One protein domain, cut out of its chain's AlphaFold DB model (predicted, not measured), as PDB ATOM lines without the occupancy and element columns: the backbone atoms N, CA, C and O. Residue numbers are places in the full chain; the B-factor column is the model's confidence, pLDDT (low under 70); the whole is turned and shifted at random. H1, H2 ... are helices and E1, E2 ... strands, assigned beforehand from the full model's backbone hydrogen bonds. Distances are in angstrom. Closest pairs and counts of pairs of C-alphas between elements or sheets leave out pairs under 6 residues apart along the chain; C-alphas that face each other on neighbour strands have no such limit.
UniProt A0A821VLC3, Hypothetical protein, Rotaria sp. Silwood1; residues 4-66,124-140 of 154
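Overview. This is residues 4 to 66 and 124 to 140 of the 154 residues of the protein "Hypothetical protein" of Rotaria sp. Silwood1 (UniProt A0A821VLC3). One long helix, H2, runs lengthwise beside a long two-stranded hairpin, E1 and E2, and together they make the long axis of an elongated body. At one end the short helix H1 stands about crosswise to H2, and a last segment, H3, a link and H4, runs back along H2 and E1, with H3 packed on the first part of H2 and H4 near its later part. The printed part has 80 residues with four named helices and two named strands, in the order H1 H2 E1 E2 H3 H4; the sheet, order E1 - E2, is antiparallel, and the class is mixed, helices and strands. It is only just loose, close to compact, with a radius of gyration of the C-alphas of 14.3 A and spans of 44 by 23 by 19 A.

Along the chain. Find C-alpha 4 at (258.002, 303.454, 324.715); from there H1 runs through residues 4 to 12, 12.3 A long. After His 13 comes H2, residues 14 to 34, which covers 29.2 A and ends at C-alpha 34, (252.385, 288.716, 293.013). Next look for E1, residues 41 to 50, 26.8 A, and E2, residues 56 to 64, 25.5 A. Beyond the cut you will find H3, residues 124 to 131, 10.5 A, and H4, residues 137 to 140, 5.5 A, ending at C-alpha 140, (261.668, 291.157, 291.433).

Arrangement. Begin with the hairpin E1 and E2, whose directions stand at 166 degrees. Look across it for N 45 and O 61, 2.8 A apart, and N 59 and O 47, 2.9 A apart, both within hydrogen-bond range. The closest C-alphas of H2 and E2 are those of Ala 18 and Leu 56, 7.3 A; those of H2 and E1 are Ile 33 and Ile 41, 7.0 A. H3 touches H2 at residues 14 to 19 alone, closest at the C-alphas of Val 15 and Ala 130, 5.8 A. They run the same way at a shallow tilt of 34.6 degrees, only just short of steep. H4 only just touches H2, at residues 26 to 30 alone, with 3 pairs of C-alphas within 8 A; the closest are those of Asn 30 and Cys 139, 6.6 A. H1 is close to H2 but not clearly touching, closest at the C-alphas of Ile 10 and Thr 17, 5.9 A, and about perpendicular at 76 degrees. H1 is apart from E1, E2, H3 and H4. In H1, H2 and H3 every O i to N i+4 pair is within hydrogen-bond range; H4 is too short for such a pair.

Size, cuts and confidence. The two C-alphas farthest apart, those of Ser 12 and His 66, are 44.9 A apart. Residues 67 to 123 are not printed, and C-alphas 66 and 124 are 40.8 A apart across this cut. Of the links printed whole, H2 to E1 is short and the others are tight. The mean pLDDT of the printed part is 76.6; look for values under 70 at residues 51 to 54 and 124 to 140.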
ATOM      1  N   TYR A   4     256.656 303.393 324.142       78.69
ATOM      2  CA  TYR A   4     258.002 303.454 324.715       78.69
ATOM      3  C   TYR A   4     258.655 302.068 324.799       78.69
ATOM      4  O   TYR A   4     259.776 301.859 324.338       78.69
ATOM      5  N   LYS A   5     257.910 301.073 325.292       80.19
ATOM      6  CA  LYS A   5     258.410 299.698 325.439       80.19
ATOM      7  C   LYS A   5     258.723 299.040 324.092       80.19
ATOM      8  O   LYS A   5     259.611 298.198 323.999       80.19
ATOM      9  N   ARG A   6     258.013 299.415 323.020       79.62
ATOM     10  CA  ARG A   6     258.337 298.959 321.655       79.62
ATOM     11  C   ARG A   6     259.660 299.551 321.170       79.62
ATOM     12  O   ARG A   6     260.467 298.815 320.603       79.62
ATOM     13  N   ALA A   7     259.887 300.841 321.411       80.31
ATOM     14  CA  ALA A   7     261.140 301.508 321.062       80.31
ATOM     15  C   ALA A   7     262.335 300.923 321.839       80.31
ATOM     16  O   ALA A   7     263.387 300.666 321.253       80.31
ATOM     17  N   GLU A   8     262.155 300.621 323.127       82.56
ATOM     18  CA  GLU A   8     263.163 299.958 323.965       82.56
ATOM     19  C   GLU A   8     263.567 298.576 323.412       82.56
ATOM     20  O   GLU A   8     264.751 298.259 323.302       82.56
ATOM     21  N   ILE A   9     262.600 297.753 322.986       83.81
ATOM     22  CA  ILE A   9     262.900 296.433 322.406       83.81
ATOM     23  C   ILE A   9     263.646 296.562 321.075       83.81
ATOM     24  O   ILE A   9     264.604 295.821 320.845       83.81
ATOM     25  N   ILE A  10     263.221 297.497 320.218       82.69
ATOM     26  CA  ILE A  10     263.845 297.753 318.913       82.69
ATOM     27  C   ILE A  10     265.303 298.187 319.079       82.69
ATOM     28  O   ILE A  10     266.187 297.673 318.396       82.69
ATOM     29  N   THR A  11     265.552 299.110 320.007       81.75
ATOM     30  CA  THR A  11     266.897 299.631 320.284       81.75
ATOM     31  C   THR A  11     267.798 298.574 320.920       81.75
ATOM     32  O   THR A  11     268.976 298.500 320.579       81.75
ATOM     33  N   SER A  12     267.241 297.703 321.767       85.69
ATOM     34  CA  SER A  12     267.977 296.607 322.413       85.69
ATOM     35  C   SER A  12     268.322 295.447 321.465       85.69
ATOM     36  O   SER A  12     269.297 294.736 321.701       85.69
ATOM     37  N   HIS A  13     267.554 295.241 320.385       86.56
ATOM     38  CA  HIS A  13     267.716 294.098 319.471       86.56
ATOM     39  C   HIS A  13     267.732 294.498 317.979       86.56
ATOM     40  O   HIS A  13     266.960 293.950 317.184       86.56
ATOM     41  N   PRO A  14     268.647 295.382 317.540       81.50
ATOM     42  CA  PRO A  14     268.596 295.997 316.209       81.50
ATOM     43  C   PRO A  14     268.673 294.984 315.054       81.50
ATOM     44  O   PRO A  14     267.994 295.136 314.039       81.50
ATOM     45  N   VAL A  15     269.445 293.903 315.215       84.31
ATOM     46  CA  VAL A  15     269.548 292.832 314.206       84.31
ATOM     47  C   VAL A  15     268.238 292.054 314.078       84.31
ATOM     48  O   VAL A  15     267.803 291.753 312.966       84.31
ATOM     49  N   ALA A  16     267.596 291.719 315.201       86.44
ATOM     50  CA  ALA A  16     266.318 291.012 315.187       86.44
ATOM     51  C   ALA A  16     265.225 291.893 314.570       86.44
ATOM     52  O   ALA A  16     264.456 291.417 313.734       86.44
ATOM     53  N   THR A  17     265.214 293.186 314.904       84.94
ATOM     54  CA  THR A  17     264.300 294.163 314.310       84.94
ATOM     55  C   THR A  17     264.474 294.265 312.801       84.94
ATOM     56  O   THR A  17     263.483 294.251 312.077       84.94
ATOM     57  N   ALA A  18     265.707 294.311 312.301       84.75
ATOM     58  CA  ALA A  18     265.946 294.372 310.865       84.75
ATOM     59  C   ALA A  18     265.520 293.094 310.128       84.75
ATOM     60  O   ALA A  18     264.921 293.175 309.057       84.75
ATOM     61  N   LYS A  19     265.762 291.915 310.715       86.50
ATOM     62  CA  LYS A  19     265.269 290.640 310.169       86.50
ATOM     63  C   LYS A  19     263.745 290.593 310.131       86.50
ATOM     64  O   LYS A  19     263.170 290.155 309.138       86.50
ATOM     65  N   PHE A  20     263.095 291.064 311.193       88.38
ATOM     66  CA  PHE A  20     261.641 291.177 311.243       88.38
ATOM     67  C   PHE A  20     261.113 292.146 310.178       88.38
ATOM     68  O   PHE A  20     260.196 291.793 309.444       88.38
ATOM     69  N   PHE A  21     261.728 293.326 310.042       87.88
ATOM     70  CA  PHE A  21     261.398 294.296 308.999       87.88
ATOM     71  C   PHE A  21     261.516 293.677 307.603       87.88
ATOM     72  O   PHE A  21     260.587 293.792 306.809       87.88
ATOM     73  N   HIS A  22     262.610 292.963 307.320       86.88
ATOM     74  CA  HIS A  22     262.793 292.268 306.048       86.88
ATOM     75  C   HIS A  22     261.694 291.236 305.792       86.88
ATOM     76  O   HIS A  22     261.079 291.264 304.733       86.88
ATOM     77  N   LEU A  23     261.406 290.362 306.762       90.00
ATOM     78  CA  LEU A  23     260.355 289.350 306.632       90.00
ATOM     79  C   LEU A  23     258.987 289.992 306.357       90.00
ATOM     80  O   LEU A  23     258.255 289.549 305.473       90.00
ATOM     81  N   LEU A  24     258.652 291.040 307.112       90.44
ATOM     82  CA  LEU A  24     257.391 291.759 306.983       90.44
ATOM     83  C   LEU A  24     257.268 292.411 305.603       90.44
ATOM     84  O   LEU A  24     256.281 292.186 304.904       90.44
ATOM     85  N   VAL A  25     258.281 293.176 305.192       89.12
ATOM     86  CA  VAL A  25     258.302 293.872 303.902       89.12
ATOM     87  C   VAL A  25     258.270 292.882 302.742       89.12
ATOM     88  O   VAL A  25     257.450 293.049 301.847       89.12
ATOM     89  N   SER A  26     259.088 291.829 302.764       87.12
ATOM     90  CA  SER A  26     259.105 290.814 301.704       87.12
ATOM     91  C   SER A  26     257.739 290.149 301.537       87.12
ATOM     92  O   SER A  26     257.271 289.978 300.414       87.12
ATOM     93  N   ASN A  27     257.048 289.833 302.637       89.50
ATOM     94  CA  ASN A  27     255.701 289.266 302.573       89.50
ATOM     95  C   ASN A  27     254.666 290.262 302.040       89.50
ATOM     96  O   ASN A  27     253.852 289.893 301.194       89.50
ATOM     97  N   ILE A  28     254.714 291.524 302.482       87.56
ATOM     98  CA  ILE A  28     253.829 292.579 301.969       87.56
ATOM     99  C   ILE A  28     254.044 292.770 300.465       87.56
ATOM    100  O   ILE A  28     253.073 292.791 299.714       87.56
ATOM    101  N   LEU A  29     255.297 292.865 300.012       87.25
ATOM    102  CA  LEU A  29     255.625 293.018 298.596       87.25
ATOM    103  C   LEU A  29     255.202 291.794 297.787       87.25
ATOM    104  O   LEU A  29     254.632 291.961 296.716       87.25
ATOM    105  N   ASN A  30     255.401 290.579 298.297       85.31
ATOM    106  CA  ASN A  30     254.934 289.368 297.623       85.31
ATOM    107  C   ASN A  30     253.410 289.384 297.444       85.31
ATOM    108  O   ASN A  30     252.926 289.169 296.338       85.31
ATOM    109  N   ILE A  31     252.642 289.699 298.489       86.88
ATOM    110  CA  ILE A  31     251.176 289.767 298.393       86.88
ATOM    111  C   ILE A  31     250.742 290.899 297.455       86.88
ATOM    112  O   ILE A  31     249.862 290.710 296.623       86.88
ATOM    113  N   MET A  32     251.360 292.072 297.556       84.31
ATOM    114  CA  MET A  32     250.974 293.242 296.771       84.31
ATOM    115  C   MET A  32     251.315 293.089 295.286       84.31
ATOM    116  O   MET A  32     250.492 293.421 294.433       84.31
ATOM    117  N   ILE A  33     252.515 292.582 294.986       82.06
ATOM    118  CA  ILE A  33     253.049 292.463 293.628       82.06
ATOM    119  C   ILE A  33     252.554 291.177 292.964       82.06
ATOM    120  O   ILE A  33     251.955 291.241 291.896       82.06
ATOM    121  N   ILE A  34     252.774 290.015 293.589       76.38
ATOM    122  CA  ILE A  34     252.385 288.716 293.013       76.38
ATOM    123  C   ILE A  34     250.878 288.509 293.148       76.38
ATOM    124  O   ILE A  34     250.231 288.050 292.211       76.38
ATOM    125  N   GLY A  35     250.298 288.886 294.290       78.75
ATOM    126  CA  GLY A  35     248.847 288.824 294.492       78.75
ATOM    127  C   GLY A  35     248.065 289.873 293.695       78.75
ATOM    128  O   GLY A  35     246.839 289.834 293.700       78.75
ATOM    129  N   GLY A  36     248.746 290.790 292.993       80.88
ATOM    130  CA  GLY A  36     248.124 291.690 292.022       80.88
ATOM    131  C   GLY A  36     247.173 292.718 292.631       80.88
ATOM    132  O   GLY A  36     246.272 293.191 291.943       80.88
ATOM    133  N   VAL A  37     247.367 293.086 293.903       83.88
ATOM    134  CA  VAL A  37     246.501 294.041 294.622       83.88
ATOM    135  C   VAL A  37     246.429 295.390 293.899       83.88
ATOM    136  O   VAL A  37     245.379 296.022 293.867       83.88
ATOM    137  N   LEU A  38     247.535 295.814 293.278       81.44
ATOM    138  CA  LEU A  38     247.625 297.064 292.514       81.44
ATOM    139  C   LEU A  38     247.379 296.878 291.006       81.44
ATOM    140  O   LEU A  38     247.584 297.806 290.223       81.44
ATOM    141  N   GLY A  39     246.946 295.687 290.588       86.25
ATOM    142  CA  GLY A  39     246.849 295.299 289.186       86.25
ATOM    143  C   GLY A  39     248.201 294.903 288.575       86.25
ATOM    144  O   GLY A  39     249.183 294.701 289.292       86.25
ATOM    145  N   PRO A  40     248.269 294.748 287.240       86.62
ATOM    146  CA  PRO A  40     249.485 294.313 286.562       86.62
ATOM    147  C   PRO A  40     250.623 295.331 286.719       86.62
ATOM    148  O   PRO A  40     250.476 296.499 286.365       86.62
ATOM    149  N   ILE A  41     251.778 294.886 287.217       87.19
ATOM    150  CA  ILE A  41     252.965 295.725 287.435       87.19
ATOM    151  C   ILE A  41     253.971 295.475 286.312       87.19
ATOM    152  O   ILE A  41     254.322 294.340 286.009       87.19
ATOM    153  N   LYS A  42     254.448 296.556 285.695       87.81
ATOM    154  CA  LYS A  42     255.468 296.535 284.645       87.81
ATOM    155  C   LYS A  42     256.881 296.480 285.217       87.81
ATOM    156  O   LYS A  42     257.732 295.811 284.646       87.81
ATOM    157  N   ALA A  43     257.145 297.203 286.303       86.62
ATOM    158  CA  ALA A  43     258.441 297.221 286.978       86.62
ATOM    159  C   ALA A  43     258.302 297.733 288.418       86.62
ATOM    160  O   ALA A  43     257.361 298.462 288.732       86.62
ATOM    161  N   CYS A  44     259.268 297.414 289.278       86.06
ATOM    162  CA  CYS A  44     259.400 298.004 290.606       86.06
ATOM    163  C   CYS A  44     260.872 298.294 290.930       86.06
ATOM    164  O   CYS A  44     261.785 297.651 290.415       86.06
ATOM    165  N   PHE A  45     261.101 299.291 291.775       85.69
ATOM    166  CA  PHE A  45     262.400 299.663 292.316       85.69
ATOM    167  C   PHE A  45     262.213 300.050 293.778       85.69
ATOM    168  O   PHE A  45     261.289 300.794 294.088       85.69
ATOM    169  N   GLY A  46     263.080 299.591 294.676       85.44
ATOM    170  CA  GLY A  46     263.003 299.999 296.073       85.44
ATOM    171  C   GLY A  46     264.355 300.057 296.762       85.44
ATOM    172  O   GLY A  46     265.297 299.390 296.344       85.44
ATOM    173  N   THR A  47     264.444 300.865 297.814       86.19
ATOM    174  CA  THR A  47     265.629 301.016 298.664       86.19
ATOM    175  C   THR A  47     265.219 301.042 300.129       86.19
ATOM    176  O   THR A  47     264.212 301.648 300.493       86.19
ATOM    177  N   VAL A  48     265.998 300.370 300.977       85.75
ATOM    178  CA  VAL A  48     265.833 300.433 302.432       85.75
ATOM    179  C   VAL A  48     266.876 301.383 302.993       85.75
ATOM    180  O   VAL A  48     268.061 301.268 302.683       85.75
ATOM    181  N   GLU A  49     266.432 302.313 303.825       83.12
ATOM    182  CA  GLU A  49     267.272 303.325 304.451       83.12
ATOM    183  C   GLU A  49     267.000 303.381 305.955       83.12
ATOM    184  O   GLU A  49     266.010 302.838 306.451       83.12
ATOM    185  N   SER A  50     267.898 304.030 306.696       80.12
ATOM    186  CA  SER A  50     267.671 304.333 308.105       80.12
ATOM    187  C   SER A  50     267.359 305.807 308.287       80.12
ATOM    188  O   SER A  50     268.136 306.668 307.880       80.12
ATOM    189  N   GLN A  51     266.250 306.103 308.960       69.38
ATOM    190  CA  GLN A  51     265.732 307.464 309.128       69.38
ATOM    191  C   GLN A  51     266.520 308.316 310.148       69.38
ATOM    192  O   GLN A  51     266.057 309.372 310.573       69.38
ATOM    193  N   GLY A  52     267.677 307.843 310.628       63.66
ATOM    194  CA  GLY A  52     268.450 308.514 311.683       63.66
ATOM    195  C   GLY A  52     267.769 308.521 313.059       63.66
ATOM    196  O   GLY A  52     268.247 309.180 313.978       63.66
ATOM    197  N   ARG A  53     266.662 307.782 313.213       66.56
ATOM    198  CA  ARG A  53     265.864 307.656 314.447       66.56
ATOM    199  C   ARG A  53     265.753 306.207 314.940       66.56
ATOM    200  O   ARG A  53     264.814 305.855 315.640       66.56
ATOM    201  N   GLY A  54     266.694 305.349 314.540       67.81
ATOM    202  CA  GLY A  54     266.723 303.937 314.943       67.81
ATOM    203  C   GLY A  54     265.699 303.035 314.238       67.81
ATOM    204  O   GLY A  54     265.559 301.876 314.618       67.81
ATOM    205  N   SER A  55     265.009 303.534 313.208       73.38
ATOM    206  CA  SER A  55     264.077 302.772 312.367       73.38
ATOM    207  C   SER A  55     264.630 302.547 310.954       73.38
ATOM    208  O   SER A  55     265.479 303.307 310.469       73.38
ATOM    209  N   LEU A  56     264.136 301.485 310.310       84.56
ATOM    210  CA  LEU A  56     264.298 301.224 308.880       84.56
ATOM    211  C   LEU A  56     263.026 301.643 308.143       84.56
ATOM    212  O   LEU A  56     261.923 301.408 308.640       84.56
ATOM    213  N   HIS A  57     263.174 302.208 306.951       84.25
ATOM    214  CA  HIS A  57     262.056 302.549 306.076       84.25
ATOM    215  C   HIS A  57     262.350 302.134 304.634       84.25
ATOM    216  O   HIS A  57     263.499 302.129 304.194       84.25
ATOM    217  N   LEU A  58     261.299 301.749 303.907       86.81
ATOM    218  CA  LEU A  58     261.375 301.356 302.501       86.81
ATOM    219  C   LEU A  58     260.863 302.504 301.628       86.81
ATOM    220  O   LEU A  58     259.703 302.894 301.739       86.81
ATOM    221  N   HIS A  59     261.696 302.976 300.706       87.12
ATOM    222  CA  HIS A  59     261.241 303.715 299.536       87.12
ATOM    223  C   HIS A  59     260.938 302.718 298.423       87.12
ATOM    224  O   HIS A  59     261.802 301.922 298.066       87.12
ATOM    225  N   LEU A  60     259.726 302.749 297.872       86.50
ATOM    226  CA  LEU A  60     259.309 301.870 296.785       86.50
ATOM    227  C   LEU A  60     258.673 302.691 295.664       86.50
ATOM    228  O   LEU A  60     257.767 303.487 295.898       86.50
ATOM    229  N   LEU A  61     259.136 302.462 294.443       86.81
ATOM    230  CA  LEU A  61     258.590 302.999 293.209       86.81
ATOM    231  C   LEU A  61     258.094 301.837 292.349       86.81
ATOM    232  O   LEU A  61     258.830 300.886 292.092       86.81
ATOM    233  N   MET A  62     256.845 301.908 291.901       87.00
ATOM    234  CA  MET A  62     256.221 300.884 291.062       87.00
ATOM    235  C   MET A  62     255.651 301.513 289.797       87.00
ATOM    236  O   MET A  62     255.016 302.565 289.843       87.00
ATOM    237  N   TRP A  63     255.851 300.838 288.670       87.00
ATOM    238  CA  TRP A  63     255.248 301.180 287.391       87.00
ATOM    239  C   TRP A  63     254.123 300.200 287.108       87.00
ATOM    240  O   TRP A  63     254.375 299.017 286.890       87.00
ATOM    241  N   LEU A  64     252.889 300.694 287.094       87.56
ATOM    242  CA  LEU A  64     251.727 299.905 286.701       87.56
ATOM    243  C   LEU A  64     251.700 299.745 285.178       87.56
ATOM    244  O   LEU A  64     252.095 300.643 284.432       87.56
ATOM    245  N   ASN A  65     251.239 298.594 284.706       87.69
ATOM    246  CA  ASN A  65     251.035 298.334 283.289       87.69
ATOM    247  C   ASN A  65     249.657 298.871 282.868       87.69
ATOM    248  O   ASN A  65     248.702 298.113 282.712       87.69
ATOM    249  N   HIS A  66     249.555 300.195 282.740       84.19
ATOM    250  CA  HIS A  66     248.378 300.884 282.212       84.19
ATOM    251  C   HIS A  66     248.773 301.922 281.156       84.19
ATOM    252  O   HIS A  66     249.881 302.460 281.183       84.19
ATOM    253  N   GLN A 124     275.799 303.676 313.962       51.28
ATOM    254  CA  GLN A 124     275.496 303.567 312.534       51.28
ATOM    255  C   GLN A 124     275.966 302.212 311.972       51.28
ATOM    256  O   GLN A 124     275.289 301.635 311.124       51.28
ATOM    257  N   ASP A 125     277.044 301.646 312.519       53.53
ATOM    258  CA  ASP A 125     277.610 300.357 312.120       53.53
ATOM    259  C   ASP A 125     276.632 299.179 312.274       53.53
ATOM    260  O   ASP A 125     276.562 298.319 311.395       53.53
ATOM    261  N   ASN A 126     275.819 299.153 313.338       54.94
ATOM    262  CA  ASN A 126     274.842 298.081 313.572       54.94
ATOM    263  C   ASN A 126     273.672 298.150 312.582       54.94
ATOM    264  O   ASN A 126     273.143 297.124 312.155       54.94
ATOM    265  N   ILE A 127     273.294 299.366 312.185       55.12
ATOM    266  CA  ILE A 127     272.247 299.619 311.192       55.12
ATOM    267  C   ILE A 127     272.744 299.210 309.802       55.12
ATOM    268  O   ILE A 127     272.046 298.496 309.086       55.12
ATOM    269  N   TYR A 128     273.970 299.593 309.430       54.28
ATOM    270  CA  TYR A 128     274.557 299.216 308.142       54.28
ATOM    271  C   TYR A 128     274.829 297.713 308.029       54.28
ATOM    272  O   TYR A 128     274.640 297.144 306.953       54.28
ATOM    273  N   ALA A 129     275.234 297.044 309.112       52.25
ATOM    274  CA  ALA A 129     275.357 295.587 309.138       52.25
ATOM    275  C   ALA A 129     274.005 294.903 308.880       52.25
ATOM    276  O   ALA A 129     273.933 293.925 308.139       52.25
ATOM    277  N   ALA A 130     272.926 295.458 309.434       51.69
ATOM    278  CA  ALA A 130     271.581 294.951 309.248       51.69
ATOM    279  C   ALA A 130     271.026 295.231 307.837       51.69
ATOM    280  O   ALA A 130     270.487 294.328 307.204       51.69
ATOM    281  N   LEU A 131     271.243 296.431 307.288       52.41
ATOM    282  CA  LEU A 131     270.882 296.787 305.909       52.41
ATOM    283  C   LEU A 131     271.553 295.876 304.868       52.41
ATOM    284  O   LEU A 131     270.918 295.505 303.886       52.41
ATOM    285  N   ARG A 132     272.804 295.445 305.096       51.84
ATOM    286  CA  ARG A 132     273.507 294.493 304.209       51.84
ATOM    287  C   ARG A 132     272.872 293.102 304.156       51.84
ATOM    288  O   ARG A 132     273.187 292.346 303.245       51.84
ATOM    289  N   THR A 133     272.021 292.751 305.120       44.75
ATOM    290  CA  THR A 133     271.299 291.465 305.132       44.75
ATOM    291  C   THR A 133     269.944 291.523 304.430       44.75
ATOM    292  O   THR A 133     269.311 290.486 304.251       44.75
ATOM    293  N   ILE A 134     269.497 292.717 304.029       50.53
ATOM    294  CA  ILE A 134     268.195 292.940 303.406       50.53
ATOM    295  C   ILE A 134     268.395 292.994 301.896       50.53
ATOM    296  O   ILE A 134     268.636 294.054 301.323       50.53
ATOM    297  N   ASP A 135     268.309 291.828 301.264       54.06
ATOM    298  CA  ASP A 135     268.282 291.718 299.811       54.06
ATOM    299  C   ASP A 135     266.835 291.537 299.334       54.06
ATOM    300  O   ASP A 135     266.202 290.513 299.591       54.06
ATOM    301  N   LEU A 136     266.285 292.561 298.679       52.88
ATOM    302  CA  LEU A 136     264.937 292.520 298.104       52.88
ATOM    303  C   LEU A 136     264.956 292.146 296.612       52.88
ATOM    304  O   LEU A 136     263.895 292.138 295.983       52.88
ATOM    305  N   THR A 137     266.116 291.824 296.018       49.97
ATOM    306  CA  THR A 137     266.187 291.494 294.583       49.97
ATOM    307  C   THR A 137     265.372 290.253 294.227       49.97
ATOM    308  O   THR A 137     264.783 290.216 293.149       49.97
ATOM    309  N   GLY A 138     265.247 289.285 295.142       44.78
ATOM    310  CA  GLY A 138     264.495 288.045 294.912       44.78
ATOM    311  C   GLY A 138     262.989 288.235 294.678       44.78
ATOM    312  O   GLY A 138     262.370 287.432 293.983       44.78
ATOM    313  N   CYS A 139     262.384 289.321 295.179       44.09
ATOM    314  CA  CYS A 139     260.970 289.624 294.912       44.09
ATOM    315  C   CYS A 139     260.734 290.105 293.467       44.09
ATOM    316  O   CYS A 139     259.634 289.950 292.941       44.09
ATOM    317  N   ALA A 140     261.755 290.670 292.811       40.09
ATOM    318  CA  ALA A 140     261.668 291.157 291.433       40.09
ATOM    319  C   ALA A 140     261.955 290.063 290.386       40.09
ATOM    320  O   ALA A 140     261.461 290.151 289.259       40.09
TER     321      ALA A 140